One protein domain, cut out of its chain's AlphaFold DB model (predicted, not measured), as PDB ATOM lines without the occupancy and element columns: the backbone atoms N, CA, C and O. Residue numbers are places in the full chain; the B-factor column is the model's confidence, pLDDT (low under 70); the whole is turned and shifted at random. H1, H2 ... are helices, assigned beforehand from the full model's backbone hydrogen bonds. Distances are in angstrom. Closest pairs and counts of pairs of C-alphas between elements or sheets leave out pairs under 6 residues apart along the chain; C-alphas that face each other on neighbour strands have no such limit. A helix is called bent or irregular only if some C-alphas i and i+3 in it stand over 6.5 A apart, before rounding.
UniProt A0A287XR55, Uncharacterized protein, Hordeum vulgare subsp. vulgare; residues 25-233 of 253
ATOM      1  N   ILE A  25     -16.883 -30.223 -26.216       48.88
ATOM      2  CA  ILE A  25     -15.951 -30.012 -25.110       48.88
ATOM      3  C   ILE A  25     -16.273 -30.982 -23.981       48.88
ATOM      4  O   ILE A  25     -15.394 -31.435 -23.260       48.88
ATOM      5  N   MET A  26     -17.546 -31.335 -23.845       51.91
ATOM      6  CA  MET A  26     -18.012 -32.271 -22.847       51.91
ATOM      7  C   MET A  26     -17.700 -33.707 -23.232       51.91
ATOM      8  O   MET A  26     -17.206 -34.429 -22.384       51.91
ATOM      9  N   ASN A  27     -17.892 -34.151 -24.473       50.28
ATOM     10  CA  ASN A  27     -17.721 -35.575 -24.802       50.28
ATOM     11  C   ASN A  27     -16.278 -36.075 -24.631       50.28
ATOM     12  O   ASN A  27     -16.051 -37.146 -24.067       50.28
ATOM     13  N   SER A  28     -15.294 -35.270 -25.029       56.97
ATOM     14  CA  SER A  28     -13.871 -35.559 -24.789       56.97
ATOM     15  C   SER A  28     -13.507 -35.593 -23.299       56.97
ATOM     16  O   SER A  28     -12.542 -36.261 -22.929       56.97
ATOM     17  N   PHE A  29     -14.288 -34.921 -22.444       63.41
ATOM     18  CA  PHE A  29     -14.122 -34.926 -20.993       63.41
ATOM     19  C   PHE A  29     -14.865 -36.088 -20.338       63.41
ATOM     20  O   PHE A  29     -14.326 -36.765 -19.467       63.41
ATOM     21  N   LEU A  30     -16.092 -36.359 -20.778       64.31
ATOM     22  CA  LEU A  30     -16.939 -37.432 -20.268       64.31
ATOM     23  C   LEU A  30     -16.350 -38.821 -20.565       64.31
ATOM     24  O   LEU A  30     -16.583 -39.744 -19.789       64.31
ATOM     25  N   ASN A  31     -15.554 -38.950 -21.634       68.75
ATOM     26  CA  ASN A  31     -14.853 -40.185 -22.000       68.75
ATOM     27  C   ASN A  31     -13.564 -40.439 -21.204       68.75
ATOM     28  O   ASN A  31     -13.039 -41.552 -21.250       68.75
ATOM     29  N   VAL A  32     -13.048 -39.447 -20.473       77.12
ATOM     30  CA  VAL A  32     -11.893 -39.655 -19.591       77.12
ATOM     31  C   VAL A  32     -12.324 -40.533 -18.424       77.12
ATOM     32  O   VAL A  32     -13.411 -40.353 -17.865       77.12
ATOM     33  N   ALA A  33     -11.478 -41.483 -18.025       84.50
ATOM     34  CA  ALA A  33     -11.809 -42.460 -16.990       84.50
ATOM     35  C   ALA A  33     -12.187 -41.825 -15.640       84.50
ATOM     36  O   ALA A  33     -12.932 -42.437 -14.874       84.50
ATOM     37  N   ASP A  34     -11.736 -40.599 -15.358       85.19
ATOM     38  CA  ASP A  34     -12.162 -39.777 -14.218       85.19
ATOM     39  C   ASP A  34     -13.691 -39.649 -14.120       85.19
ATOM     40  O   ASP A  34     -14.258 -39.695 -13.024       85.19
ATOM     41  N   ILE A  35     -14.363 -39.542 -15.268       84.69
ATOM     42  CA  ILE A  35     -15.821 -39.463 -15.372       84.69
ATOM     43  C   ILE A  35     -16.399 -40.816 -15.787       84.69
ATOM     44  O   ILE A  35     -17.281 -41.325 -15.099       84.69
ATOM     45  N   ALA A  36     -15.893 -41.436 -16.856       83.19
ATOM     46  CA  ALA A  36     -16.488 -42.639 -17.439       83.19
ATOM     47  C   ALA A  36     -16.538 -43.833 -16.470       83.19
ATOM     48  O   ALA A  36     -17.511 -44.585 -16.465       83.19
ATOM     49  N   ALA A  37     -15.523 -43.999 -15.612       85.94
ATOM     50  CA  ALA A  37     -15.486 -45.116 -14.667       85.94
ATOM     51  C   ALA A  37     -16.441 -44.928 -13.478       85.94
ATOM     52  O   ALA A  37     -16.896 -45.909 -12.891       85.94
ATOM     53  N   SER A  38     -16.725 -43.678 -13.098       84.50
ATOM     54  CA  SER A  38     -17.581 -43.354 -11.952       84.50
ATOM     55  C   SER A  38     -19.024 -43.032 -12.351       84.50
ATOM     56  O   SER A  38     -19.927 -43.159 -11.527       84.50
ATOM     57  N   GLY A  39     -19.243 -42.593 -13.594       81.88
ATOM     58  CA  GLY A  39     -20.494 -41.999 -14.063       81.88
ATOM     59  C   GLY A  39     -20.794 -40.625 -13.446       81.88
ATOM     60  O   GLY A  39     -21.894 -40.106 -13.628       81.88
ATOM     61  N   VAL A  40     -19.857 -40.034 -12.693       82.88
ATOM     62  CA  VAL A  40     -20.073 -38.792 -11.944       82.88
ATOM     63  C   VAL A  40     -19.328 -37.636 -12.600       82.88
ATOM     64  O   VAL A  40     -18.101 -37.579 -12.608       82.88
ATOM     65  N   VAL A  41     -20.089 -36.650 -13.071       84.19
ATOM     66  CA  VAL A  41     -19.549 -35.379 -13.563       84.19
ATOM     67  C   VAL A  41     -19.428 -34.408 -12.391       84.19
ATOM     68  O   VAL A  41     -20.429 -33.977 -11.822       84.19
ATOM     69  N   SER A  42     -18.197 -34.054 -12.013       86.94
ATOM     70  CA  SER A  42     -17.924 -33.102 -10.929       86.94
ATOM     71  C   SER A  42     -17.007 -31.972 -11.395       86.94
ATOM     72  O   SER A  42     -16.171 -32.165 -12.273       86.94
ATOM     73  N   GLU A  43     -17.132 -30.786 -10.790       90.12
ATOM     74  CA  GLU A  43     -16.265 -29.640 -11.108       90.12
ATOM     75  C   GLU A  43     -14.761 -29.954 -10.947       90.12
ATOM     76  O   GLU A  43     -14.001 -29.590 -11.845       90.12
ATOM     77  N   PRO A  44     -14.302 -30.661  -9.889       92.44
ATOM     78  CA  PRO A  44     -12.904 -31.076  -9.787       92.44
ATOM     79  C   PRO A  44     -12.450 -31.987 -10.933       92.44
ATOM     80  O   PRO A  44     -11.378 -31.753 -11.484       92.44
ATOM     81  N   ALA A  45     -13.267 -32.975 -11.321       90.00
ATOM     82  CA  ALA A  45     -12.938 -33.874 -12.428       90.00
ATOM     83  C   ALA A  45     -12.836 -33.104 -13.752       90.00
ATOM     84  O   ALA A  45     -11.846 -33.225 -14.465       90.00
ATOM     85  N   LEU A  46     -13.807 -32.232 -14.038       88.94
ATOM     86  CA  LEU A  46     -13.799 -31.405 -15.246       88.94
ATOM     87  C   LEU A  46     -12.569 -30.503 -15.314       88.94
ATOM     88  O   LEU A  46     -11.934 -30.422 -16.355       88.94
ATOM     89  N   ARG A  47     -12.189 -29.848 -14.212       92.56
ATOM     90  CA  ARG A  47     -10.978 -29.017 -14.199       92.56
ATOM     91  C   ARG A  47      -9.699 -29.829 -14.372       92.56
ATOM     92  O   ARG A  47      -8.817 -29.374 -15.089       92.56
ATOM     93  N   ALA A  48      -9.600 -31.008 -13.758       92.94
ATOM     94  CA  ALA A  48      -8.438 -31.879 -13.927       92.94
ATOM     95  C   ALA A  48      -8.262 -32.296 -15.394       92.94
ATOM     96  O   ALA A  48      -7.165 -32.206 -15.942       92.94
ATOM     97  N   ILE A  49      -9.364 -32.667 -16.049       89.81
ATOM     98  CA  ILE A  49      -9.371 -33.009 -17.470       89.81
ATOM     99  C   ILE A  49      -9.050 -31.782 -18.335       89.81
ATOM    100  O   ILE A  49      -8.250 -31.874 -19.265       89.81
ATOM    101  N   TYR A  50      -9.614 -30.617 -18.001       91.38
ATOM    102  CA  TYR A  50      -9.321 -29.363 -18.695       91.38
ATOM    103  C   TYR A  50      -7.834 -29.044 -18.666       91.38
ATOM    104  O   TYR A  50      -7.242 -28.755 -19.703       91.38
ATOM    105  N   ASP A  51      -7.231 -29.116 -17.483       93.62
ATOM    106  CA  ASP A  51      -5.824 -28.805 -17.286       93.62
ATOM    107  C   ASP A  51      -4.922 -29.806 -18.030       93.62
ATOM    108  O   ASP A  51      -3.913 -29.395 -18.602       93.62
ATOM    109  N   ALA A  52      -5.307 -31.088 -18.100       91.12
ATOM    110  CA  ALA A  52      -4.611 -32.109 -18.889       91.12
ATOM    111  C   ALA A  52      -4.598 -31.777 -20.394       91.12
ATOM    112  O   ALA A  52      -3.535 -31.766 -21.028       91.12
ATOM    113  N   TYR A  53      -5.754 -31.432 -20.969       88.56
ATOM    114  CA  TYR A  53      -5.840 -31.022 -22.376       88.56
ATOM    115  C   TYR A  53      -5.130 -29.693 -22.644       88.56
ATOM    116  O   TYR A  53      -4.392 -29.581 -23.625       88.56
ATOM    117  N   ALA A  54      -5.289 -28.706 -21.758       91.19
ATOM    118  CA  ALA A  54      -4.618 -27.416 -21.864       91.19
ATOM    119  C   ALA A  54      -3.089 -27.571 -21.853       91.19
ATOM    120  O   ALA A  54      -2.398 -26.904 -22.624       91.19
ATOM    121  N   ALA A  55      -2.555 -28.451 -21.000       92.75
ATOM    122  CA  ALA A  55      -1.126 -28.743 -20.940       92.75
ATOM    123  C   ALA A  55      -0.641 -29.471 -22.205       92.75
ATOM    124  O   ALA A  55       0.407 -29.116 -22.747       92.75
ATOM    125  N   THR A  56      -1.421 -30.424 -22.718       87.88
ATOM    126  CA  THR A  56      -1.087 -31.159 -23.952       87.88
ATOM    127  C   THR A  56      -1.006 -30.233 -25.167       87.88
ATOM    128  O   THR A  56      -0.123 -30.363 -26.017       87.88
ATOM    129  N   SER A  57      -1.910 -29.259 -25.253       87.38
ATOM    130  CA  SER A  57      -2.032 -28.384 -26.420       87.38
ATOM    131  C   SER A  57      -1.038 -27.213 -26.431       87.38
ATOM    132  O   SER A  57      -0.758 -26.643 -27.489       87.38
ATOM    133  N   ALA A  58      -0.431 -26.882 -25.287       92.06
ATOM    134  CA  ALA A  58       0.453 -25.726 -25.143       92.06
ATOM    135  C   ALA A  58       1.634 -25.737 -26.126       92.06
ATOM    136  O   ALA A  58       1.892 -24.738 -26.804       92.06
ATOM    137  N   ARG A  59       2.346 -26.866 -26.251       90.94
ATOM    138  CA  ARG A  59       3.498 -26.988 -27.167       90.94
ATOM    139  C   ARG A  59       3.077 -26.914 -28.622       90.94
ATOM    140  O   ARG A  59       3.776 -26.280 -29.413       90.94
ATOM    141  N   ALA A  60       1.936 -27.516 -28.959       87.19
ATOM    142  CA  ALA A  60       1.360 -27.420 -30.291       87.19
ATOM    143  C   ALA A  60       1.192 -25.941 -30.664       87.19
ATOM    144  O   ALA A  60       1.843 -25.454 -31.583       87.19
ATOM    145  N   PHE A  61       0.438 -25.185 -29.872       91.94
ATOM    146  CA  PHE A  61       0.079 -23.815 -30.225       91.94
ATOM    147  C   PHE A  61       1.189 -22.774 -30.078       91.94
ATOM    148  O   PHE A  61       1.120 -21.714 -30.701       91.94
ATOM    149  N   THR A  62       2.220 -23.044 -29.277       93.56
ATOM    150  CA  THR A  62       3.286 -22.060 -29.021       93.56
ATOM    151  C   THR A  62       4.598 -22.373 -29.739       93.56
ATOM    152  O   THR A  62       5.234 -21.459 -30.264       93.56
ATOM    153  N   GLN A  63       4.991 -23.646 -29.825       92.81
ATOM    154  CA  GLN A  63       6.288 -24.081 -30.366       92.81
ATOM    155  C   GLN A  63       6.140 -24.718 -31.754       92.81
ATOM    156  O   GLN A  63       6.936 -24.466 -32.660       92.81
ATOM    157  N   ARG A  64       5.097 -25.536 -31.926       90.25
ATOM    158  CA  ARG A  64       4.889 -26.419 -33.084       90.25
ATOM    159  C   ARG A  64       3.755 -25.965 -34.010       90.25
ATOM    160  O   ARG A  64       3.343 -26.708 -34.886       90.25
ATOM    161  N   TRP A  65       3.322 -24.707 -33.912       90.50
ATOM    162  CA  TRP A  65       2.209 -24.127 -34.691       90.50
ATOM    163  C   TRP A  65       2.351 -24.270 -36.216       90.50
ATOM    164  O   TRP A  65       1.385 -24.166 -36.966       90.50
ATOM    165  N   HIS A  66       3.574 -24.465 -36.708       87.50
ATOM    166  CA  HIS A  66       3.863 -24.621 -38.125       87.50
ATOM    167  C   HIS A  66       3.688 -26.063 -38.628       87.50
ATOM    168  O   HIS A  66       3.695 -26.269 -39.844       87.50
ATOM    169  N   GLU A  67       3.548 -27.040 -37.730       85.00
ATOM    170  CA  GLU A  67       3.334 -28.441 -38.078       85.00
ATOM    171  C   GLU A  67       1.948 -28.634 -38.721       85.00
ATOM    172  O   GLU A  67       0.978 -27.999 -38.296       85.00
ATOM    173  N   PRO A  68       1.814 -29.500 -39.748       79.19
ATOM    174  CA  PRO A  68       0.551 -29.674 -40.469       79.19
ATOM    175  C   PRO A  68      -0.638 -30.029 -39.571       79.19
ATOM    176  O   PRO A  68      -1.724 -29.493 -39.756       79.19
ATOM    177  N   SER A  69      -0.419 -30.895 -38.584       72.44
ATOM    178  CA  SER A  69      -1.413 -31.295 -37.587       72.44
ATOM    179  C   SER A  69      -1.868 -30.112 -36.739       72.44
ATOM    180  O   SER A  69      -3.063 -29.887 -36.602       72.44
ATOM    181  N   THR A  70      -0.942 -29.301 -36.221       75.75
ATOM    182  CA  THR A  70      -1.318 -28.114 -35.447       75.75
ATOM    183  C   THR A  70      -2.077 -27.094 -36.289       75.75
ATOM    184  O   THR A  70      -3.022 -26.511 -35.780       75.75
ATOM    185  N   ARG A  71      -1.730 -26.929 -37.572       77.62
ATOM    186  CA  ARG A  71      -2.457 -26.041 -38.501       77.62
ATOM    187  C   ARG A  71      -3.850 -26.527 -38.892       77.62
ATOM    188  O   ARG A  71      -4.679 -25.743 -39.334       77.62
ATOM    189  N   MET A  72      -4.087 -27.835 -38.847       73.12
ATOM    190  CA  MET A  72      -5.449 -28.349 -38.988       73.12
ATOM    191  C   MET A  72      -6.258 -27.978 -37.751       73.12
ATOM    192  O   MET A  72      -7.378 -27.491 -37.856       73.12
ATOM    193  N   VAL A  73      -5.633 -28.158 -36.593       70.81
ATOM    194  CA  VAL A  73      -6.294 -28.052 -35.309       70.81
ATOM    195  C   VAL A  73      -6.537 -26.594 -34.919       70.81
ATOM    196  O   VAL A  73      -7.634 -26.252 -34.503       70.81
ATOM    197  N   ASP A  74      -5.583 -25.680 -35.091       74.56
ATOM    198  CA  ASP A  74      -5.784 -24.250 -34.802       74.56
ATOM    199  C   ASP A  74      -6.923 -23.616 -35.633       74.56
ATOM    200  O   ASP A  74      -7.637 -22.733 -35.147       74.56
ATOM    201  N   GLY A  75      -7.164 -24.133 -36.843       76.81
ATOM    202  CA  GLY A  75      -8.281 -23.766 -37.704       76.81
ATOM    203  C   GLY A  75      -9.638 -24.026 -37.054       76.81
ATOM    204  O   GLY A  75     -10.571 -23.245 -37.264       76.81
ATOM    205  N   GLU A  76      -9.740 -25.041 -36.197       75.75
ATOM    206  CA  GLU A  76     -10.978 -25.379 -35.501       75.75
ATOM    207  C   GLU A  76     -11.425 -24.244 -34.581       75.75
ATOM    208  O   GLU A  76     -12.599 -23.902 -34.579       75.75
ATOM    209  N   TYR A  77     -10.523 -23.532 -33.895       81.00
ATOM    210  CA  TYR A  77     -10.947 -22.397 -33.066       81.00
ATOM    211  C   TYR A  77     -11.731 -21.346 -33.864       81.00
ATOM    212  O   TYR A  77     -12.797 -20.889 -33.442       81.00
ATOM    213  N   SER A  78     -11.235 -21.012 -35.057       86.12
ATOM    214  CA  SER A  78     -11.952 -20.114 -35.961       86.12
ATOM    215  C   SER A  78     -13.227 -20.737 -36.519       86.12
ATOM    216  O   SER A  78     -14.204 -20.025 -36.730       86.12
ATOM    217  N   TRP A  79     -13.263 -22.054 -36.720       80.69
ATOM    218  CA  TRP A  79     -14.444 -22.774 -37.184       80.69
ATOM    219  C   TRP A  79     -15.639 -22.613 -36.230       80.69
ATOM    220  O   TRP A  79     -16.755 -22.367 -36.691       80.69
ATOM    221  N   HIS A  80     -15.408 -22.643 -34.915       78.62
ATOM    222  CA  HIS A  80     -16.472 -22.488 -33.901       78.62
ATOM    223  C   HIS A  80     -17.041 -21.095 -33.823       78.62
ATOM    224  O   HIS A  80     -18.235 -20.918 -33.615       78.62
ATOM    225  N   ILE A  81     -16.190 -20.101 -34.049       85.81
ATOM    226  CA  ILE A  81     -16.634 -18.716 -34.158       85.81
ATOM    227  C   ILE A  81     -17.391 -18.519 -35.475       85.81
ATOM    228  O   ILE A  81     -18.457 -17.916 -35.510       85.81
ATOM    229  N   THR A  82     -16.842 -19.020 -36.580       84.12
ATOM    230  CA  THR A  82     -17.333 -18.696 -37.922       84.12
ATOM    231  C   THR A  82     -18.564 -19.471 -38.342       84.12
ATOM    232  O   THR A  82     -19.234 -18.993 -39.242       84.12
ATOM    233  N   ASN A  83     -18.903 -20.617 -37.765       69.94
ATOM    234  CA  ASN A  83     -20.115 -21.352 -38.153       69.94
ATOM    235  C   ASN A  83     -21.229 -21.263 -37.110       69.94
ATOM    236  O   ASN A  83     -22.220 -21.973 -37.242       69.94
ATOM    237  N   ASP A  84     -21.035 -20.448 -36.063       65.19
ATOM    238  CA  ASP A  84     -21.794 -20.549 -34.808       65.19
ATOM    239  C   ASP A  84     -21.908 -22.012 -34.344       65.19
ATOM    240  O   ASP A  84     -22.880 -22.426 -33.712       65.19
ATOM    241  N   ARG A  85     -20.902 -22.830 -34.709       57.62
ATOM    242  CA  ARG A  85     -20.883 -24.254 -34.401       57.62
ATOM    243  C   ARG A  85     -20.921 -24.321 -32.883       57.62
ATOM    244  O   ARG A  85     -20.108 -23.693 -32.205       57.62
ATOM    245  N   HIS A  86     -21.893 -25.052 -32.354       61.19
ATOM    246  CA  HIS A  86     -22.035 -25.324 -30.925       61.19
ATOM    247  C   HIS A  86     -22.357 -24.121 -30.069       61.19
ATOM    248  O   HIS A  86     -22.221 -24.204 -28.850       61.19
ATOM    249  N   MET A  87     -22.824 -23.030 -30.681       76.62
ATOM    250  CA  MET A  87     -23.182 -21.812 -29.967       76.62
ATOM    251  C   MET A  87     -22.031 -21.367 -29.044       76.62
ATOM    252  O   MET A  87     -22.261 -21.061 -27.869       76.62
ATOM    253  N   LEU A  88     -20.777 -21.410 -29.532       81.94
ATOM    254  CA  LEU A  88     -19.565 -21.197 -28.721       81.94
ATOM    255  C   LEU A  88     -19.698 -19.966 -27.821       81.94
ATOM    256  O   LEU A  88     -19.420 -20.039 -26.625       81.94
ATOM    257  N   PHE A  89     -20.151 -18.845 -28.385       87.88
ATOM    258  CA  PHE A  89     -20.338 -17.601 -27.649       87.88
ATOM    259  C   PHE A  89     -21.418 -17.709 -26.573       87.88
ATOM    260  O   PHE A  89     -21.186 -17.283 -25.442       87.88
ATOM    261  N   ARG A  90     -22.552 -18.355 -26.866       86.88
ATOM    262  CA  ARG A  90     -23.613 -18.614 -25.880       86.88
ATOM    263  C   ARG A  90     -23.131 -19.467 -24.725       86.88
ATOM    264  O   ARG A  90     -23.399 -19.142 -23.571       86.88
ATOM    265  N   ARG A  91     -22.409 -20.546 -25.025       86.56
ATOM    266  CA  ARG A  91     -21.877 -21.456 -24.009       86.56
ATOM    267  C   ARG A  91     -20.798 -20.764 -23.190       86.56
ATOM    268  O   ARG A  91     -20.852 -20.795 -21.965       86.56
ATOM    269  N   ALA A  92     -19.874 -20.058 -23.837       90.12
ATOM    270  CA  ALA A  92     -18.884 -19.255 -23.134       90.12
ATOM    271  C   ALA A  92     -19.554 -18.233 -22.203       90.12
ATOM    272  O   ALA A  92     -19.160 -18.134 -21.045       90.12
ATOM    273  N   LEU A  93     -20.601 -17.538 -22.658       92.62
ATOM    274  CA  LEU A  93     -21.358 -16.574 -21.856       92.62
ATOM    275  C   LEU A  93     -22.016 -17.228 -20.644       92.62
ATOM    276  O   LEU A  93     -21.864 -16.743 -19.522       92.62
ATOM    277  N   LEU A  94     -22.677 -18.366 -20.847       89.81
ATOM    278  CA  LEU A  94     -23.354 -19.101 -19.785       89.81
ATOM    279  C   LEU A  94     -22.385 -19.650 -18.726       89.81
ATOM    280  O   LEU A  94     -22.668 -19.579 -17.531       89.81
ATOM    281  N   GLY A  95     -21.234 -20.188 -19.139       90.62
ATOM    282  CA  GLY A  95     -20.241 -20.749 -18.219       90.62
ATOM    283  C   GLY A  95     -19.224 -19.746 -17.682       90.62
ATOM    284  O   GLY A  95     -18.457 -20.083 -16.774       90.62
ATOM    285  N   TRP A  96     -19.223 -18.506 -18.178       94.75
ATOM    286  CA  TRP A  96     -18.300 -17.460 -17.745       94.75
ATOM    287  C   TRP A  96     -18.239 -17.273 -16.224       94.75
ATOM    288  O   TRP A  96     -17.123 -17.163 -15.713       94.75
ATOM    289  N   PRO A  97     -19.348 -17.317 -15.456       93.75
ATOM    290  CA  PRO A  97     -19.285 -17.198 -13.998       93.75
ATOM    291  C   PRO A  97     -18.479 -18.305 -13.295       93.75
ATOM    292  O   PRO A  97     -18.019 -18.091 -12.175       93.75
ATOM    293  N   LYS A  98     -18.297 -19.478 -13.923       93.00
ATOM    294  CA  LYS A  98     -17.531 -20.612 -13.368       93.00
ATOM    295  C   LYS A  98     -16.082 -20.693 -13.848       93.00
ATOM    296  O   LYS A  98     -15.252 -21.286 -13.154       93.00
ATOM    297  N   ALA A  99     -15.783 -20.127 -15.013       93.69
ATOM    298  CA  ALA A  99     -14.441 -20.154 -15.584       93.69
ATOM    299  C   ALA A  99     -13.458 -19.284 -14.794       93.69
ATOM    300  O   ALA A  99     -13.813 -18.212 -14.287       93.69
ATOM    301  N   ARG A 100     -12.192 -19.698 -14.764       94.44
ATOM    302  CA  ARG A 100     -11.089 -18.913 -14.205       94.44
ATOM    303  C   ARG A 100     -10.981 -17.556 -14.913       94.44
ATOM    304  O   ARG A 100     -11.387 -17.381 -16.060       94.44
ATOM    305  N   LYS A 101     -10.492 -16.551 -14.181       91.25
ATOM    306  CA  LYS A 101     -10.372 -15.151 -14.649       91.25
ATOM    307  C   LYS A 101      -8.936 -14.642 -14.658       91.25
ATOM    308  O   LYS A 101      -8.672 -13.555 -15.161       91.25
ATOM    309  N   SER A 102      -8.024 -15.410 -14.076       90.88
ATOM    310  CA  SER A 102      -6.609 -15.077 -13.990       90.88
ATOM    311  C   SER A 102      -5.819 -16.067 -14.836       90.88
ATOM    312  O   SER A 102      -6.034 -17.265 -14.652       90.88
ATOM    313  N   PRO A 103      -4.908 -15.599 -15.706       90.81
ATOM    314  CA  PRO A 103      -4.067 -16.465 -16.527       90.81
ATOM    315  C   PRO A 103      -3.321 -17.511 -15.697       90.81
ATOM    316  O   PRO A 103      -2.937 -17.242 -14.553       90.81
ATOM    317  N   ALA A 104      -3.052 -18.675 -16.288       88.50
ATOM    318  CA  ALA A 104      -2.150 -19.655 -15.695       88.50
ATOM    319  C   ALA A 104      -0.765 -19.024 -15.451       88.50
ATOM    320  O   ALA A 104      -0.154 -18.448 -16.354       88.50
ATOM    321  N   ARG A 105      -0.269 -19.107 -14.211       90.00
ATOM    322  CA  ARG A 105       1.055 -18.606 -13.814       90.00
ATOM    323  C   ARG A 105       1.765 -19.652 -12.939       90.00
ATOM    324  O   ARG A 105       1.416 -19.772 -11.766       90.00
ATOM    325  N   PRO A 106       2.753 -20.397 -13.474       94.06
ATOM    326  CA  PRO A 106       3.185 -20.408 -14.877       94.06
ATOM    327  C   PRO A 106       2.129 -21.038 -15.801       94.06
ATOM    328  O   PRO A 106       1.308 -21.838 -15.350       94.06
ATOM    329  N   GLN A 107       2.185 -20.703 -17.092       96.25
ATOM    330  CA  GLN A 107       1.530 -21.502 -18.135       96.25
ATOM    331  C   GLN A 107       2.164 -22.898 -18.145       96.25
ATOM    332  O   GLN A 107       3.321 -23.056 -17.745       96.25
ATOM    333  N   ARG A 108       1.398 -23.918 -18.519       96.56
ATOM    334  CA  ARG A 108       1.760 -25.327 -18.336       96.56
ATOM    335  C   ARG A 108       1.834 -26.060 -19.665       96.56
ATOM    336  O   ARG A 108       1.064 -25.767 -20.569       96.56
ATOM    337  N   GLU A 109       2.722 -27.036 -19.745       94.75
ATOM    338  CA  GLU A 109       2.784 -28.003 -20.834       94.75
ATOM    339  C   GLU A 109       2.950 -29.423 -20.286       94.75
ATOM    340  O   GLU A 109       3.380 -29.610 -19.142       94.75
ATOM    341  N   ALA A 110       2.620 -30.412 -21.107       92.62
ATOM    342  CA  ALA A 110       2.935 -31.820 -20.908       92.62
ATOM    343  C   ALA A 110       2.693 -32.581 -22.219       92.62
ATOM    344  O   ALA A 110       2.037 -32.061 -23.120       92.62
ATOM    345  N   ASP A 111       3.212 -33.796 -22.321       87.06
ATOM    346  CA  ASP A 111       2.890 -34.721 -23.400       87.06
ATOM    347  C   ASP A 111       1.651 -35.556 -23.003       87.06
ATOM    348  O   ASP A 111       1.331 -35.710 -21.820       87.06
ATOM    349  N   PHE A 112       0.912 -36.076 -23.988       83.75
ATOM    350  CA  PHE A 112      -0.377 -36.747 -23.753       83.75
ATOM    351  C   PHE A 112      -0.260 -37.956 -22.807       83.75
ATOM    352  O   PHE A 112      -1.086 -38.134 -21.916       83.75
ATOM    353  N   ASP A 113       0.788 -38.763 -22.974       85.12
ATOM    354  CA  ASP A 113       1.096 -39.938 -22.150       85.12
ATOM    355  C   ASP A 113       1.657 -39.589 -20.763       85.12
ATOM    356  O   ASP A 113       1.847 -40.471 -19.927       85.12
ATOM    357  N   GLU A 114       1.909 -38.306 -20.495       91.88
ATOM    358  CA  GLU A 114       2.214 -37.826 -19.154       91.88
ATOM    359  C   GLU A 114       0.949 -37.378 -18.420       91.88
ATOM    360  O   GLU A 114       0.827 -37.650 -17.227       91.88
ATOM    361  N   VAL A 115       0.012 -36.701 -19.101       90.25
ATOM    362  CA  VAL A 115      -1.233 -36.196 -18.485       90.25
ATOM    363  C   VAL A 115      -2.322 -37.255 -18.344       90.25
ATOM    364  O   VAL A 115      -3.166 -37.121 -17.456       90.25
ATOM    365  N   PHE A 116      -2.293 -38.299 -19.176       88.19
ATOM    366  CA  PHE A 116      -3.220 -39.425 -19.129       88.19
ATOM    367  C   PHE A 116      -2.467 -40.745 -18.946       88.19
ATOM    368  O   PHE A 116      -1.469 -40.999 -19.618       88.19
ATOM    369  N   ASP A 117      -2.955 -41.597 -18.043       90.94
ATOM    370  CA  ASP A 117      -2.436 -42.956 -17.884       90.94
ATOM    371  C   ASP A 117      -2.950 -43.905 -18.989       90.94
ATOM    372  O   ASP A 117      -3.707 -43.523 -19.884       90.94
ATOM    373  N   ALA A 118      -2.527 -45.171 -18.937       88.75
ATOM    374  CA  ALA A 118      -2.918 -46.186 -19.918       88.75
ATOM    375  C   ALA A 118      -4.430 -46.491 -19.935       88.75
ATOM    376  O   ALA A 118      -4.923 -47.017 -20.932       88.75
ATOM    377  N   ASP A 119      -5.152 -46.147 -18.865       88.88
ATOM    378  CA  ASP A 119      -6.607 -46.274 -18.766       88.88
ATOM    379  C   ASP A 119      -7.317 -44.966 -19.152       88.88
ATOM    380  O   ASP A 119      -8.527 -44.846 -18.966       88.88
ATOM    381  N   PHE A 120      -6.580 -43.980 -19.677       85.31
ATOM    382  CA  PHE A 120      -7.073 -42.644 -19.997       85.31
ATOM    383  C   PHE A 120      -7.652 -41.918 -18.773       85.31
ATOM    384  O   PHE A 120      -8.671 -41.234 -18.862       85.31
ATOM    385  N   ARG A 121      -7.020 -42.078 -17.604       90.88
ATOM    386  CA  ARG A 121      -7.292 -41.296 -16.389       90.88
ATOM    387  C   ARG A 121      -6.285 -40.160 -16.257       90.88
ATOM    388  O   ARG A 121      -5.105 -40.344 -16.553       90.88
ATOM    389  N   THR A 122      -6.725 -39.003 -15.773       92.69
ATOM    390  CA  THR A 122      -5.824 -37.882 -15.503       92.69
ATOM    391  C   THR A 122      -4.797 -38.251 -14.432       92.69
ATOM    392  O   THR A 122      -5.116 -38.810 -13.381       92.69
ATOM    393  N   THR A 123      -3.533 -37.928 -14.689       95.12
ATOM    394  CA  THR A 123      -2.425 -38.162 -13.747       95.12
ATOM    395  C   THR A 123      -2.165 -36.946 -12.853       95.12
ATOM    396  O   THR A 123      -1.507 -37.051 -11.817       95.12
ATOM    397  N   GLY A 124      -2.647 -35.769 -13.273       94.56
ATOM    398  CA  GLY A 124      -2.326 -34.471 -12.678       94.56
ATOM    399  C   GLY A 124      -0.927 -33.946 -13.027       94.56
ATOM    400  O   GLY A 124      -0.523 -32.898 -12.514       94.56
ATOM    401  N   PHE A 125      -0.167 -34.644 -13.875       96.50
ATOM    402  CA  PHE A 125       1.165 -34.206 -14.272       96.50
ATOM    403  C   PHE A 125       1.105 -32.976 -15.184       96.50
ATOM    404  O   PHE A 125       0.360 -32.933 -16.153       96.50
ATOM    405  N   SER A 126       1.933 -31.974 -14.897       96.12
ATOM    406  CA  SER A 126       2.272 -30.905 -15.838       96.12
ATOM    407  C   SER A 126       3.563 -30.214 -15.415       96.12
ATOM    408  O   SER A 126       3.919 -30.177 -14.231       96.12
ATOM    409  N   ARG A 127       4.264 -29.610 -16.373       97.25
ATOM    410  CA  ARG A 127       5.467 -28.801 -16.133       97.25
ATOM    411  C   ARG A 127       5.250 -27.363 -16.609       97.25
ATOM    412  O   ARG A 127       4.321 -27.109 -17.371       97.25
ATOM    413  N   PRO A 128       6.016 -26.379 -16.108       97.50
ATOM    414  CA  PRO A 128       5.975 -25.032 -16.663       97.50
ATOM    415  C   PRO A 128       6.306 -25.054 -18.160       97.50
ATOM    416  O   PRO A 128       7.271 -25.706 -18.555       97.50
ATOM    417  N   LEU A 129       5.523 -24.328 -18.957       96.12
ATOM    418  CA  LEU A 129       5.866 -23.993 -20.334       96.12
ATOM    419  C   LEU A 129       7.186 -23.220 -20.330       96.12
ATOM    420  O   LEU A 129       7.400 -22.360 -19.467       96.12
ATOM    421  N   ASP A 130       8.060 -23.536 -21.283       95.00
ATOM    422  CA  ASP A 130       9.343 -22.855 -21.423       95.00
ATOM    423  C   ASP A 130       9.130 -21.320 -21.484       95.00
ATOM    424  O   ASP A 130       8.284 -20.848 -22.258       95.00
ATOM    425  N   PRO A 131       9.850 -20.531 -20.656       94.44
ATOM    426  CA  PRO A 131       9.705 -19.080 -20.597       94.44
ATOM    427  C   PRO A 131       9.853 -18.347 -21.935       94.44
ATOM    428  O   PRO A 131       9.331 -17.242 -22.056       94.44
ATOM    429  N   GLU A 132      10.551 -18.915 -22.924       95.19
ATOM    430  CA  GLU A 132      10.636 -18.341 -24.275       95.19
ATOM    431  C   GLU A 132       9.273 -18.329 -24.986       95.19
ATOM    432  O   GLU A 132       8.976 -17.417 -25.761       95.19
ATOM    433  N   TYR A 133       8.429 -19.321 -24.704       95.25
ATOM    434  CA  TYR A 133       7.135 -19.520 -25.359       95.25
ATOM    435  C   TYR A 133       5.951 -19.080 -24.491       95.25
ATOM    436  O   TYR A 133       4.876 -18.791 -25.025       95.25
ATOM    437  N   ALA A 134       6.144 -18.967 -23.176       95.62
ATOM    438  CA  ALA A 134       5.141 -18.444 -22.258       95.62
ATOM    439  C   ALA A 134       4.910 -16.938 -22.470       95.62
ATOM    440  O   ALA A 134       5.831 -16.126 -22.395       95.62
ATOM    441  N   CYS A 135       3.653 -16.548 -22.695       95.00
ATOM    442  CA  CYS A 135       3.297 -15.134 -22.817       95.00
ATOM    443  C   CYS A 135       3.114 -14.455 -21.440       95.00
ATOM    444  O   CYS A 135       3.026 -15.110 -20.401       95.00
ATOM    445  N   ASP A 136       3.014 -13.126 -21.410       95.88
ATOM    446  CA  ASP A 136       2.799 -12.353 -20.171       95.88
ATOM    447  C   ASP A 136       1.386 -12.497 -19.557       95.88
ATOM    448  O   ASP A 136       1.125 -12.026 -18.443       95.88
ATOM    449  N   GLY A 137       0.484 -13.197 -20.250       94.44
ATOM    450  CA  GLY A 137      -0.899 -13.422 -19.835       94.44
ATOM    451  C   GLY A 137      -1.811 -12.209 -20.031       94.44
ATOM    452  O   GLY A 137      -2.948 -12.231 -19.570       94.44
ATOM    453  N   GLU A 138      -1.333 -11.154 -20.693       95.81
ATOM    454  CA  GLU A 138      -2.180 -10.028 -21.081       95.81
ATOM    455  C   GLU A 138      -3.088 -10.417 -22.252       95.81
ATOM    456  O   GLU A 138      -2.751 -11.283 -23.062       95.81
ATOM    457  N   GLU A 139      -4.229  -9.737 -22.380       94.31
ATOM    458  CA  GLU A 139      -5.214 -10.048 -23.421       94.31
ATOM    459  C   GLU A 139      -4.617  -9.979 -24.829       94.31
ATOM    460  O   GLU A 139      -4.784 -10.907 -25.609       94.31
ATOM    461  N   THR A 140      -3.871  -8.915 -25.133       96.38
ATOM    462  CA  THR A 140      -2.976  -8.855 -26.296       96.38
ATOM    463  C   THR A 140      -1.552  -8.960 -25.783       96.38
ATOM    464  O   THR A 140      -0.974  -7.946 -25.397       96.38
ATOM    465  N   CYS A 141      -1.003 -10.171 -25.728       96.62
ATOM    466  CA  CYS A 141       0.228 -10.460 -24.997       96.62
ATOM    467  C   CYS A 141       1.497  -9.862 -25.627       96.62
ATOM    468  O   CYS A 141       1.510  -9.395 -26.771       96.62
ATOM    469  N   ASN A 142       2.605  -9.909 -24.885       96.81
ATOM    470  CA  ASN A 142       3.937  -9.509 -25.356       96.81
ATOM    471  C   ASN A 142       4.326 -10.131 -26.713       96.81
ATOM    472  O   ASN A 142       4.902  -9.429 -27.549       96.81
ATOM    473  N   HIS A 143       3.995 -11.405 -26.956       96.62
ATOM    474  CA  HIS A 143       4.317 -12.091 -28.212       96.62
ATOM    475  C   HIS A 143       3.526 -11.515 -29.383       96.62
ATOM    476  O   HIS A 143       4.123 -11.183 -30.405       96.62
ATOM    477  N   VAL A 144       2.221 -11.292 -29.218       97.19
ATOM    478  CA  VAL A 144       1.367 -10.691 -30.255       97.19
ATOM    479  C   VAL A 144       1.760  -9.247 -30.522       97.19
ATOM    480  O   VAL A 144       1.917  -8.857 -31.676       97.19
ATOM    481  N   ARG A 145       1.999  -8.452 -29.471       97.25
ATOM    482  CA  ARG A 145       2.473  -7.072 -29.638       97.25
ATOM    483  C   ARG A 145       3.760  -7.054 -30.458       97.25
ATOM    484  O   ARG A 145       3.823  -6.331 -31.444       97.25
ATOM    485  N   ARG A 146       4.744  -7.894 -30.114       96.12
ATOM    486  CA  ARG A 146       5.998  -8.022 -30.874       96.12
ATOM    487  C   ARG A 146       5.773  -8.514 -32.303       96.12
ATOM    488  O   ARG A 146       6.406  -7.995 -33.213       96.12
ATOM    489  N   PHE A 147       4.885  -9.481 -32.498       95.62
ATOM    490  CA  PHE A 147       4.556 -10.036 -33.807       95.62
ATOM    491  C   PHE A 147       3.952  -8.989 -34.753       95.62
ATOM    492  O   PHE A 147       4.254  -8.997 -35.945       95.62
ATOM    493  N   LEU A 148       3.137  -8.073 -34.225       95.94
ATOM    494  CA  LEU A 148       2.503  -6.992 -34.984       95.94
ATOM    495  C   LEU A 148       3.429  -5.786 -35.220       95.94
ATOM    496  O   LEU A 148       3.159  -4.974 -36.111       95.94
ATOM    497  N   LEU A 149       4.505  -5.636 -34.437       94.06
ATOM    498  CA  LEU A 149       5.452  -4.531 -34.597       94.06
ATOM    499  C   LEU A 149       6.100  -4.566 -35.988       94.06
ATOM    500  O   LEU A 149       6.530  -5.605 -36.475       94.06
ATOM    501  N   HIS A 150       6.202  -3.390 -36.608       83.06
ATOM    502  CA  HIS A 150       6.885  -3.165 -37.890       83.06
ATOM    503  C   HIS A 150       6.334  -3.933 -39.107       83.06
ATOM    504  O   HIS A 150       6.973  -3.921 -40.156       83.06
ATOM    505  N   ARG A 151       5.143  -4.540 -39.015       90.94
ATOM    506  CA  ARG A 151       4.471  -5.154 -40.171       90.94
ATOM    507  C   ARG A 151       3.644  -4.139 -40.954       90.94
ATOM    508  O   ARG A 151       2.933  -3.322 -40.365       90.94
ATOM    509  N   GLU A 152       3.691  -4.233 -42.280       91.12
ATOM    510  CA  GLU A 152       2.855  -3.421 -43.172       91.12
ATOM    511  C   GLU A 152       1.368  -3.779 -43.001       91.12
ATOM    512  O   GLU A 152       0.540  -2.898 -42.774       91.12
ATOM    513  N   ASP A 153       1.037  -5.073 -42.946       94.25
ATOM    514  CA  ASP A 153      -0.334  -5.570 -42.750       94.25
ATOM    515  C   ASP A 153      -0.789  -5.610 -41.276       94.25
ATOM    516  O   ASP A 153      -1.752  -6.299 -40.929       94.25
ATOM    517  N   LYS A 154      -0.131  -4.860 -40.376       95.31
ATOM    518  CA  LYS A 154      -0.422  -4.880 -38.929       95.31
ATOM    519  C   LYS A 154      -1.891  -4.629 -38.591       95.31
ATOM    520  O   LYS A 154      -2.380  -5.165 -37.607       95.31
ATOM    521  N   GLN A 155      -2.586  -3.806 -39.378       96.50
ATOM    522  CA  GLN A 155      -3.989  -3.471 -39.132       96.50
ATOM    523  C   GLN A 155      -4.891  -4.683 -39.359       96.50
ATOM    524  O   GLN A 155      -5.748  -4.965 -38.530       96.50
ATOM    525  N   LEU A 156      -4.654  -5.428 -40.441       97.38
ATOM    526  CA  LEU A 156      -5.419  -6.626 -40.767       97.38
ATOM    527  C   LEU A 156      -5.135  -7.760 -39.772       97.38
ATOM    528  O   LEU A 156      -6.057  -8.411 -39.291       97.38
ATOM    529  N   LEU A 157      -3.867  -7.947 -39.403       97.94
ATOM    530  CA  LEU A 157      -3.458  -8.935 -38.401       97.94
ATOM    531  C   LEU A 157      -4.014  -8.608 -37.005       97.94
ATOM    532  O   LEU A 157      -4.502  -9.495 -36.308       97.94
ATOM    533  N   ALA A 158      -3.998  -7.332 -36.610       97.81
ATOM    534  CA  ALA A 158      -4.612  -6.882 -35.362       97.81
ATOM    535  C   ALA A 158      -6.138  -7.040 -35.378       97.81
ATOM    536  O   ALA A 158      -6.717  -7.381 -34.353       97.81
ATOM    537  N   ALA A 159      -6.786  -6.830 -36.528       98.06
ATOM    538  CA  ALA A 159      -8.219  -7.060 -36.676       98.06
ATOM    539  C   ALA A 159      -8.572  -8.546 -36.520       98.06
ATOM    540  O   ALA A 159      -9.555  -8.852 -35.853       98.06
ATOM    541  N   LEU A 160      -7.762  -9.466 -37.066       97.94
ATOM    542  CA  LEU A 160      -7.952 -10.901 -36.826       97.94
ATOM    543  C   LEU A 160      -7.797 -11.230 -35.336       97.94
ATOM    544  O   LEU A 160      -8.668 -11.881 -34.766       97.94
ATOM    545  N   TRP A 161      -6.726 -10.750 -34.696       98.00
ATOM    546  CA  TRP A 161      -6.515 -10.958 -33.259       98.00
ATOM    547  C   TRP A 161      -7.693 -10.450 -32.426       98.00
ATOM    548  O   TRP A 161      -8.179 -11.149 -31.538       98.00
ATOM    549  N   TRP A 162      -8.185  -9.251 -32.736       98.12
ATOM    550  CA  TRP A 162      -9.335  -8.675 -32.053       98.12
ATOM    551  C   TRP A 162     -10.572  -9.567 -32.204       98.12
ATOM    552  O   TRP A 162     -11.219  -9.862 -31.205       98.12
ATOM    553  N   SER A 163     -10.865 -10.058 -33.411       97.06
ATOM    554  CA  SER A 163     -12.026 -10.926 -33.658       97.06
ATOM    555  C   SER A 163     -11.921 -12.300 -32.995       97.06
ATOM    556  O   SER A 163     -12.947 -12.901 -32.692       97.06
ATOM    557  N   LEU A 164     -10.703 -12.799 -32.764       96.25
ATOM    558  CA  LEU A 164     -10.464 -14.086 -32.109       96.25
ATOM    559  C   LEU A 164     -10.413 -13.979 -30.582       96.25
ATOM    560  O   LEU A 164     -10.818 -14.910 -29.904       96.25
ATOM    561  N   VAL A 165      -9.902 -12.879 -30.022       96.75
ATOM    562  CA  VAL A 165      -9.585 -12.796 -28.586       96.75
ATOM    563  C   VAL A 165     -10.341 -11.666 -27.897       96.75
ATOM    564  O   VAL A 165     -11.162 -11.926 -27.019       96.75
ATOM    565  N   THR A 166     -10.082 -10.416 -28.280       96.62
ATOM    566  CA  THR A 166     -10.635  -9.242 -27.585       96.62
ATOM    567  C   THR A 166     -12.153  -9.155 -27.713       96.62
ATOM    568  O   THR A 166     -12.846  -9.096 -26.703       96.62
ATOM    569  N   GLY A 167     -12.685  -9.198 -28.933       96.50
ATOM    570  CA  GLY A 167     -14.118  -9.101 -29.207       96.50
ATOM    571  C   GLY A 167     -14.937 -10.199 -28.517       96.50
ATOM    572  O   GLY A 167     -15.912  -9.865 -27.838       96.50
ATOM    573  N   PRO A 168     -14.535 -11.483 -28.610       95.31
ATOM    574  CA  PRO A 168     -15.138 -12.555 -27.831       95.31
ATOM    575  C   PRO A 168     -15.117 -12.277 -26.330       95.31
ATOM    576  O   PRO A 168     -16.164 -12.345 -25.700       95.31
ATOM    577  N   LEU A 169     -13.974 -11.896 -25.749       95.69
ATOM    578  CA  LEU A 169     -13.883 -11.607 -24.314       95.69
ATOM    579  C   LEU A 169     -14.757 -10.436 -23.873       95.69
ATOM    580  O   LEU A 169     -15.370 -10.515 -22.810       95.69
ATOM    581  N   GLU A 170     -14.820  -9.363 -24.658       96.31
ATOM    582  CA  GLU A 170     -15.731  -8.243 -24.420       96.31
ATOM    583  C   GLU A 170     -17.184  -8.723 -24.370       96.31
ATOM    584  O   GLU A 170     -17.892  -8.405 -23.415       96.31
ATOM    585  N   TYR A 171     -17.593  -9.546 -25.342       95.50
ATOM    586  CA  TYR A 171     -18.933 -10.129 -25.389       95.50
ATOM    587  C   TYR A 171     -19.237 -10.949 -24.127       95.50
ATOM    588  O   TYR A 171     -20.233 -10.705 -23.445       95.50
ATOM    589  N   VAL A 172     -18.343 -11.869 -23.747       95.06
ATOM    590  CA  VAL A 172     -18.584 -12.727 -22.576       95.06
ATOM    591  C   VAL A 172     -18.600 -11.932 -21.268       95.06
ATOM    592  O   VAL A 172     -19.369 -12.237 -20.357       95.06
ATOM    593  N   ARG A 173     -17.760 -10.893 -21.162       94.44
ATOM    594  CA  ARG A 173     -17.694 -10.008 -19.988       94.44
ATOM    595  C   ARG A 173     -18.919  -9.108 -19.859       94.44
ATOM    596  O   ARG A 173     -19.269  -8.778 -18.729       94.44
ATOM    597  N   GLN A 174     -19.546  -8.717 -20.970       94.12
ATOM    598  CA  GLN A 174     -20.808  -7.977 -20.940       94.12
ATOM    599  C   GLN A 174     -21.917  -8.812 -20.284       94.12
ATOM    600  O   GLN A 174     -22.741  -8.264 -19.558       94.12
ATOM    601  N   GLY A 175     -21.900 -10.135 -20.484       91.19
ATOM    602  CA  GLY A 175     -22.818 -11.065 -19.821       91.19
ATOM    603  C   GLY A 175     -24.254 -11.006 -20.347       91.19
ATOM    604  O   GLY A 175     -25.155 -11.570 -19.729       91.19
ATOM    605  N   GLU A 176     -24.467 -10.344 -21.485       91.56
ATOM    606  CA  GLU A 176     -25.763 -10.211 -22.137       91.56
ATOM    607  C   GLU A 176     -25.776 -10.931 -23.479       91.56
ATOM    608  O   GLU A 176     -24.859 -10.840 -24.291       91.56
ATOM    609  N   VAL A 177     -26.872 -11.640 -23.696       90.62
ATOM    610  CA  VAL A 177     -27.205 -12.317 -24.940       90.62
ATOM    611  C   VAL A 177     -27.405 -11.278 -26.051       90.62
ATOM    612  O   VAL A 177     -28.409 -10.575 -26.043       90.62
ATOM    613  N   ASP A 178     -26.511 -11.245 -27.044       91.06
ATOM    614  CA  ASP A 178     -26.627 -10.361 -28.219       91.06
ATOM    615  C   ASP A 178     -26.264 -11.118 -29.507       91.06
ATOM    616  O   ASP A 178     -25.099 -11.272 -29.861       91.06
ATOM    617  N   GLU A 179     -27.292 -11.598 -30.207       90.56
ATOM    618  CA  GLU A 179     -27.161 -12.363 -31.456       90.56
ATOM    619  C   GLU A 179     -26.509 -11.545 -32.575       90.56
ATOM    620  O   GLU A 179     -25.648 -12.038 -33.298       90.56
ATOM    621  N   LYS A 180     -26.826 -10.249 -32.665       92.31
ATOM    622  CA  LYS A 180     -26.223  -9.372 -33.672       92.31
ATOM    623  C   LYS A 180     -24.727  -9.212 -33.421       92.31
ATOM    624  O   LYS A 180     -23.943  -9.132 -34.366       92.31
ATOM    625  N   ARG A 181     -24.315  -9.139 -32.153       93.62
ATOM    626  CA  ARG A 181     -22.897  -9.090 -31.791       93.62
ATOM    627  C   ARG A 181     -22.184 -10.403 -32.113       93.62
ATOM    628  O   ARG A 181     -21.063 -10.351 -32.615       93.62
ATOM    629  N   GLU A 182     -22.818 -11.546 -31.867       92.19
ATOM    630  CA  GLU A 182     -22.292 -12.867 -32.238       92.19
ATOM    631  C   GLU A 182     -22.077 -12.976 -33.756       92.19
ATOM    632  O   GLU A 182     -20.972 -13.300 -34.196       92.19
ATOM    633  N   GLU A 183     -23.080 -12.597 -34.556       92.12
ATOM    634  CA  GLU A 183     -22.993 -12.566 -36.022       92.12
ATOM    635  C   GLU A 183     -21.866 -11.652 -36.514       92.12
ATOM    636  O   GLU A 183     -21.083 -12.037 -37.383       92.12
ATOM    637  N   GLN A 184     -21.738 -10.457 -35.930       94.44
ATOM    638  CA  GLN A 184     -20.666  -9.518 -36.267       94.44
ATOM    639  C   GLN A 184     -19.280 -10.092 -35.974       94.44
ATOM    640  O   GLN A 184     -18.363  -9.906 -36.774       94.44
ATOM    641  N   LEU A 185     -19.101 -10.765 -34.835       94.31
ATOM    642  CA  LEU A 185     -17.831 -11.402 -34.488       94.31
ATOM    643  C   LEU A 185     -17.515 -12.547 -35.459       94.31
ATOM    644  O   LEU A 185     -16.395 -12.613 -35.970       94.31
ATOM    645  N   ALA A 186     -18.504 -13.386 -35.773       92.75
ATOM    646  CA  ALA A 186     -18.367 -14.474 -36.736       92.75
ATOM    647  C   ALA A 186     -17.993 -13.961 -38.137       92.75
ATOM    648  O   ALA A 186     -17.012 -14.417 -38.730       92.75
ATOM    649  N   GLU A 187     -18.728 -12.974 -38.654       95.00
ATOM    650  CA  GLU A 187     -18.458 -12.347 -39.951       95.00
ATOM    651  C   GLU A 187     -17.077 -11.685 -39.978       95.00
ATOM    652  O   GLU A 187     -16.320 -11.863 -40.935       95.00
ATOM    653  N   SER A 188     -16.705 -10.998 -38.899       95.81
ATOM    654  CA  SER A 188     -15.389 -10.384 -38.753       95.81
ATOM    655  C   SER A 188     -14.264 -11.427 -38.787       95.81
ATOM    656  O   SER A 188     -13.234 -11.195 -39.407       95.81
ATOM    657  N   VAL A 189     -14.416 -12.618 -38.201       95.75
ATOM    658  CA  VAL A 189     -13.398 -13.673 -38.384       95.75
ATOM    659  C   VAL A 189     -13.343 -14.128 -39.850       95.75
ATOM    660  O   VAL A 189     -12.256 -14.175 -40.429       95.75
ATOM    661  N   ARG A 190     -14.493 -14.399 -40.490       95.25
ATOM    662  CA  ARG A 190     -14.552 -14.873 -41.891       95.25
ATOM    663  C   ARG A 190     -13.866 -13.905 -42.861       95.25
ATOM    664  O   ARG A 190     -13.057 -14.327 -43.688       95.25
ATOM    665  N   LEU A 191     -14.176 -12.611 -42.758       97.25
ATOM    666  CA  LEU A 191     -13.627 -11.578 -43.639       97.25
ATOM    667  C   LEU A 191     -12.109 -11.442 -43.471       97.25
ATOM    668  O   LEU A 191     -11.387 -11.354 -44.467       97.25
ATOM    669  N   GLN A 192     -11.613 -11.487 -42.236       97.88
ATOM    670  CA  GLN A 192     -10.197 -11.287 -41.941       97.88
ATOM    671  C   GLN A 192      -9.375 -12.478 -42.435       97.88
ATOM    672  O   GLN A 192      -8.333 -12.277 -43.061       97.88
ATOM    673  N   LEU A 193      -9.869 -13.704 -42.228       96.38
ATOM    674  CA  LEU A 193      -9.250 -14.916 -42.767       96.38
ATOM    675  C   LEU A 193      -9.182 -14.873 -44.300       96.38
ATOM    676  O   LEU A 193      -8.114 -15.086 -44.875       96.38
ATOM    677  N   ALA A 194     -10.285 -14.525 -44.970       97.19
ATOM    678  CA  ALA A 194     -10.325 -14.430 -46.429       97.19
ATOM    679  C   ALA A 194      -9.354 -13.367 -46.972       97.19
ATOM    680  O   ALA A 194      -8.633 -13.607 -47.946       97.19
ATOM    681  N   GLN A 195      -9.290 -12.198 -46.330       97.94
ATOM    682  CA  GLN A 195      -8.375 -11.126 -46.720       97.94
ATOM    683  C   GLN A 195      -6.908 -11.525 -46.530       97.94
ATOM    684  O   GLN A 195      -6.111 -11.336 -47.453       97.94
ATOM    685  N   LEU A 196      -6.546 -12.110 -45.383       97.19
ATOM    686  CA  LEU A 196      -5.185 -12.588 -45.115       97.19
ATOM    687  C   LEU A 196      -4.769 -13.666 -46.117       97.19
ATOM    688  O   LEU A 196      -3.675 -13.591 -46.680       97.19
ATOM    689  N   PHE A 197      -5.668 -14.610 -46.405       96.12
ATOM    690  CA  PHE A 197      -5.442 -15.639 -47.412       96.12
ATOM    691  C   PHE A 197      -5.190 -15.029 -48.798       96.12
ATOM    692  O   PHE A 197      -4.191 -15.351 -49.438       96.12
ATOM    693  N   SER A 198      -6.027 -14.081 -49.238       97.81
ATOM    694  CA  SER A 198      -5.865 -13.421 -50.546       97.81
ATOM    695  C   SER A 198      -4.554 -12.635 -50.690       97.81
ATOM    696  O   SER A 198      -4.051 -12.466 -51.799       97.81
ATOM    697  N   LYS A 199      -3.979 -12.182 -49.569       97.50
ATOM    698  CA  LYS A 199      -2.697 -11.468 -49.497       97.50
ATOM    699  C   LYS A 199      -1.486 -12.398 -49.358       97.50
ATOM    700  O   LYS A 199      -0.361 -11.912 -49.309       97.50
ATOM    701  N   GLY A 200      -1.697 -13.713 -49.278       96.81
ATOM    702  CA  GLY A 200      -0.629 -14.695 -49.074       96.81
ATOM    703  C   GLY A 200      -0.080 -14.748 -47.643       96.81
ATOM    704  O   GLY A 200       0.954 -15.370 -47.418       96.81
ATOM    705  N   LEU A 201      -0.773 -14.155 -46.666       96.69
ATOM    706  CA  LEU A 201      -0.356 -14.071 -45.255       96.69
ATOM    707  C   LEU A 201      -0.764 -15.316 -44.451       96.69
ATOM    708  O   LEU A 201      -1.192 -15.230 -43.301       96.69
ATOM    709  N   VAL A 202      -0.678 -16.494 -45.073       93.56
ATOM    710  CA  VAL A 202      -1.151 -17.759 -44.488       93.56
ATOM    711  C   VAL A 202      -0.327 -18.139 -43.258       93.56
ATOM    712  O   VAL A 202      -0.874 -18.629 -42.280       93.56
ATOM    713  N   VAL A 203       0.983 -17.877 -43.281       94.50
ATOM    714  CA  VAL A 203       1.878 -18.195 -42.159       94.50
ATOM    715  C   VAL A 203       1.550 -17.326 -40.947       94.50
ATOM    716  O   VAL A 203       1.449 -17.834 -39.832       94.50
ATOM    717  N   GLU A 204       1.343 -16.030 -41.162       96.12
ATOM    718  CA  GLU A 204       0.935 -15.089 -40.126       96.12
ATOM    719  C   GLU A 204      -0.444 -15.411 -39.553       96.12
ATOM    720  O   GLU A 204      -0.645 -15.330 -38.342       96.12
ATOM    721  N   MET A 205      -1.379 -15.779 -40.430       95.38
ATOM    722  CA  MET A 205      -2.722 -16.203 -40.063       95.38
ATOM    723  C   MET A 205      -2.681 -17.447 -39.169       95.38
ATOM    724  O   MET A 205      -3.258 -17.413 -38.086       95.38
ATOM    725  N   SER A 206      -1.955 -18.502 -39.564       93.75
ATOM    726  CA  SER A 206      -1.788 -19.712 -38.742       93.75
ATOM    727  C   SER A 206      -1.137 -19.405 -37.395       93.75
ATOM    728  O   SER A 206      -1.606 -19.869 -36.364       93.75
ATOM    729  N   TRP A 207      -0.096 -18.563 -37.369       96.06
ATOM    730  CA  TRP A 207       0.534 -18.176 -36.105       96.06
ATOM    731  C   TRP A 207      -0.462 -17.503 -35.148       96.06
ATOM    732  O   TRP A 207      -0.499 -17.836 -33.964       96.06
ATOM    733  N   LEU A 208      -1.293 -16.581 -35.651       96.88
ATOM    734  CA  LEU A 208      -2.311 -15.909 -34.839       96.88
ATOM    735  C   LEU A 208      -3.410 -16.862 -34.366       96.88
ATOM    736  O   LEU A 208      -3.827 -16.746 -33.216       96.88
ATOM    737  N   LEU A 209      -3.863 -17.783 -35.219       95.12
ATOM    738  CA  LEU A 209      -4.868 -18.787 -34.862       95.12
ATOM    739  C   LEU A 209      -4.370 -19.678 -33.728       95.12
ATOM    740  O   LEU A 209      -5.004 -19.726 -32.676       95.12
ATOM    741  N   ALA A 210      -3.189 -20.281 -33.892       93.88
ATOM    742  CA  ALA A 210      -2.571 -21.106 -32.863       93.88
ATOM    743  C   ALA A 210      -2.412 -20.328 -31.550       93.88
ATOM    744  O   ALA A 210      -2.827 -20.782 -30.483       93.88
ATOM    745  N   HIS A 211      -1.882 -19.105 -31.614       96.56
ATOM    746  CA  HIS A 211      -1.667 -18.313 -30.408       96.56
ATOM    747  C   HIS A 211      -2.978 -17.893 -29.721       96.56
ATOM    748  O   HIS A 211      -3.045 -17.842 -28.490       96.56
ATOM    749  N   ALA A 212      -4.036 -17.633 -30.491       96.25
ATOM    750  CA  ALA A 212      -5.363 -17.353 -29.956       96.25
ATOM    751  C   ALA A 212      -5.986 -18.596 -29.293       96.25
ATOM    752  O   ALA A 212      -6.561 -18.472 -28.210       96.25
ATOM    753  N   SER A 213      -5.793 -19.795 -29.859       93.00
ATOM    754  CA  SER A 213      -6.185 -21.062 -29.221       93.00
ATOM    755  C   SER A 213      -5.475 -21.265 -27.883       93.00
ATOM    756  O   SER A 213      -6.117 -21.580 -26.882       93.00
ATOM    757  N   HIS A 214      -4.166 -21.002 -27.813       94.88
ATOM    758  CA  HIS A 214      -3.428 -21.047 -26.543       94.88
ATOM    759  C   HIS A 214      -4.003 -20.075 -25.503       94.88
ATOM    760  O   HIS A 214      -4.180 -20.422 -24.332       94.88
ATOM    761  N   HIS A 215      -4.362 -18.862 -25.935       96.56
ATOM    762  CA  HIS A 215      -5.034 -17.894 -25.074       96.56
ATOM    763  C   HIS A 215      -6.383 -18.418 -24.562       96.56
ATOM    764  O   HIS A 215      -6.659 -18.291 -23.365       96.56
ATOM    765  N   ALA A 216      -7.186 -19.036 -25.432       93.75
ATOM    766  CA  ALA A 216      -8.471 -19.640 -25.085       93.75
ATOM    767  C   ALA A 216      -8.355 -20.765 -24.038       93.75
ATOM    768  O   ALA A 216      -9.261 -20.917 -23.213       93.75
ATOM    769  N   TRP A 217      -7.235 -21.500 -24.037       92.69
ATOM    770  CA  TRP A 217      -6.936 -22.574 -23.084       92.69
ATOM    771  C   TRP A 217      -6.388 -22.094 -21.736       92.69
ATOM    772  O   TRP A 217      -6.839 -22.549 -20.692       92.69
ATOM    773  N   GLN A 218      -5.384 -21.213 -21.722       95.50
ATOM    774  CA  GLN A 218      -4.611 -20.965 -20.491       95.50
ATOM    775  C   GLN A 218      -4.545 -19.506 -20.043       95.50
ATOM    776  O   GLN A 218      -4.111 -19.226 -18.920       95.50
ATOM    777  N   VAL A 219      -4.952 -18.558 -20.889       96.69
ATOM    778  CA  VAL A 219      -4.846 -17.125 -20.574       96.69
ATOM    779  C   VAL A 219      -6.199 -16.560 -20.182       96.69
ATOM    780  O   VAL A 219      -6.350 -15.989 -19.104       96.69
ATOM    781  N   ASN A 220      -7.187 -16.725 -21.054       95.38
ATOM    782  CA  ASN A 220      -8.489 -16.093 -20.916       95.38
ATOM    783  C   ASN A 220      -9.617 -17.082 -20.569       95.38
ATOM    784  O   ASN A 220     -10.705 -16.640 -20.203       95.38
ATOM    785  N   TYR A 221      -9.335 -18.390 -20.635       94.75
ATOM    786  CA  TYR A 221     -10.239 -19.482 -20.267       94.75
ATOM    787  C   TYR A 221     -11.593 -19.458 -20.995       94.75
ATOM    788  O   TYR A 221     -12.601 -19.917 -20.454       94.75
ATOM    789  N   LEU A 222     -11.639 -18.956 -22.235       92.50
ATOM    790  CA  LEU A 222     -12.840 -19.030 -23.074       92.50
ATOM    791  C   LEU A 222     -13.290 -20.477 -23.300       92.50
ATOM    792  O   LEU A 222     -14.488 -20.746 -23.242       92.50
ATOM    793  N   TYR A 223     -12.357 -21.417 -23.485       89.69
ATOM    794  CA  TYR A 223     -12.721 -22.830 -23.611       89.69
ATOM    795  C   TYR A 223     -13.261 -23.416 -22.306       89.69
ATOM    796  O   TYR A 223     -14.189 -24.217 -22.340       89.69
ATOM    797  N   GLU A 224     -12.751 -22.992 -21.145       91.81
ATOM    798  CA  GLU A 224     -13.291 -23.437 -19.852       91.81
ATOM    799  C   GLU A 224     -14.701 -22.875 -19.628       91.81
ATOM    800  O   GLU A 224     -15.586 -23.553 -19.107       91.81
ATOM    801  N   ALA A 225     -14.928 -21.629 -20.048       92.19
ATOM    802  CA  ALA A 225     -16.242 -21.011 -20.001       92.19
ATOM    803  C   ALA A 225     -17.223 -21.764 -20.900       92.19
ATOM    804  O   ALA A 225     -18.309 -22.119 -20.453       92.19
ATOM    805  N   ALA A 226     -16.822 -22.082 -22.131       87.38
ATOM    806  CA  ALA A 226     -17.642 -22.880 -23.030       87.38
ATOM    807  C   ALA A 226     -17.914 -24.281 -22.454       87.38
ATOM    808  O   ALA A 226     -19.070 -24.699 -22.443       87.38
ATOM    809  N   MET A 227     -16.915 -24.958 -21.873       86.06
ATOM    810  CA  MET A 227     -17.085 -26.235 -21.162       86.06
ATOM    811  C   MET A 227     -18.176 -26.147 -20.088       86.06
ATOM    812  O   MET A 227     -19.144 -26.902 -20.119       86.06
ATOM    813  N   PHE A 228     -18.066 -25.204 -19.147       86.50
ATOM    814  CA  PHE A 228     -19.064 -25.070 -18.084       86.50
ATOM    815  C   PHE A 228     -20.437 -24.677 -18.622       86.50
ATOM    816  O   PHE A 228     -21.444 -25.185 -18.135       86.50
ATOM    817  N   GLY A 229     -20.495 -23.813 -19.635       85.69
ATOM    818  CA  GLY A 229     -21.751 -23.429 -20.266       85.69
ATOM    819  C   GLY A 229     -22.467 -24.607 -20.897       85.69
ATOM    820  O   GLY A 229     -23.676 -24.704 -20.793       85.69
ATOM    821  N   SER A 230     -21.721 -25.548 -21.458       77.44
ATOM    822  CA  SER A 230     -22.253 -26.788 -22.030       77.44
ATOM    823  C   SER A 230     -22.972 -27.656 -20.989       77.44
ATOM    824  O   SER A 230     -23.977 -28.294 -21.269       77.44
ATOM    825  N   ILE A 231     -22.490 -27.661 -19.746       77.38
ATOM    826  CA  ILE A 231     -23.131 -28.392 -18.641       77.38
ATOM    827  C   ILE A 231     -24.360 -27.647 -18.129       77.38
ATOM    828  O   ILE A 231     -25.342 -28.258 -17.716       77.38
ATOM    829  N   LEU A 232     -24.273 -26.319 -18.092       79.38
ATOM    830  CA  LEU A 232     -25.328 -25.448 -17.582       79.38
ATOM    831  C   LEU A 232     -26.475 -25.270 -18.581       79.38
ATOM    832  O   LEU A 232     -27.592 -24.946 -18.178       79.38
ATOM    833  N   ASP A 233     -26.201 -25.467 -19.867       73.19
ATOM    834  CA  ASP A 233     -27.177 -25.494 -20.941       73.19
ATOM    835  C   ASP A 233     -28.030 -26.755 -20.781       73.19
ATOM    836  O   ASP A 233     -27.692 -27.833 -21.261       73.19
TER     837      ASP A 233
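Overview. This is residues 25 to 233 of the 253 residues of an uncharacterized protein of Hordeum vulgare subsp. vulgare (UniProt A0A287XR55). The first arm of the longest helix, H8, makes a tilted up-and-down bundle with H9 and H10, each running against the one before, and H4 crosses H10. From H10, H3 reaches toward the opposite end, where H1, H2 and H6 lie, while H5 packs on the second arm of H8 and crosses H11. The printed part has 209 residues, with eleven named helices in the order H1 to H11 and no named strand: the class is all helix. It is compact, with a radius of gyration of the C-alphas of 16.8 A and spans of 53 by 38 by 28 A.

Arrangement. H8, residues 154 to 174, was assigned as one helix by its hydrogen bonds but is bent: C-alphas 164 and 167 are 6.8 A apart, and its arms H8a, residues 154 to 164, and H8b, residues 167 to 174, stand at a steep tilt of 43 degrees. H8a touches H9, residues 179 to 198, opposite ways at a steep tilt of 40 degrees; the closest C-alphas, of Leu 160 and Gln 192, are 5.6 A apart. The hub, H10, residues 202 to 219, touches H8a the same way at 40 degrees, closest at the C-alphas of Leu 164 and Ala 212, 6.4 A. H9 and H10 form a helical hairpin, closest at the C-alphas of Leu 196 and Val 202, 6.6 A. H4, residues 68 to 82, touches H10 only just about perpendicular, at 72 degrees, with the C-alphas of Asp 74 and Ala 210 closest at 4.9 A. H3, residues 43 to 62, touches H10 with residues 54 to 62 alone, closest at the C-alphas of Phe 61 and Ala 210, 4.6 A. H6, residues 112 to 115, touches H3 at the C-alphas of Val 115 and Ala 52, 5.3 A; H1, residues 25 to 30, only just touches H3, with 3 pairs of C-alphas within 8 A, closest Phe 29 and Ile 49, 6.2 A. H2, residues 33 to 36, is close to H3 but not clearly touching, with the C-alphas of Asp 34 and Ala 45 at 6.2 A. H5, residues 85 to 95, touches H11, residues 222 to 232, about perpendicular at 84 degrees, closest at the C-alphas of Gly 95 and Gly 229, 3.7 A. H7, residues 142 to 148, touches H8a only at the corner. Every O i to N i+4 pair is within hydrogen-bond range in H7, H8a, H8b, H9, H10 and H11, against 1 of 2 in H1, 14 of 16 in H3, 6 of 11 in H4 and 5 of 7 in H5; H2 and H6 are too short for such a pair.

Along the chain. H9 is 28.6 A long, H3 27.6 A, H10 24.2 A and H4 21.1 A. H3 has a kink of 33 degrees near residue 56 and is only just irregular, with C-alphas 56 and 59 at 7.0 A; H5 is irregular, with C-alphas 86 and 89 at 8.6 A. H1 begins at C-alpha 25, (-15.951, -30.012, -25.110), and H11 ends at C-alpha 232, (-25.328, -25.448, -17.582).

Size, cuts and confidence. The C-alphas farthest apart, of Ser 38 and Glu 152, are 54.7 A apart. The printed part has no cut; the links H5 to H6 and H6 to H7 are long. Residues 25 to 31 and 83 to 86 have pLDDT under 70; the mean of the printed part is 89.5.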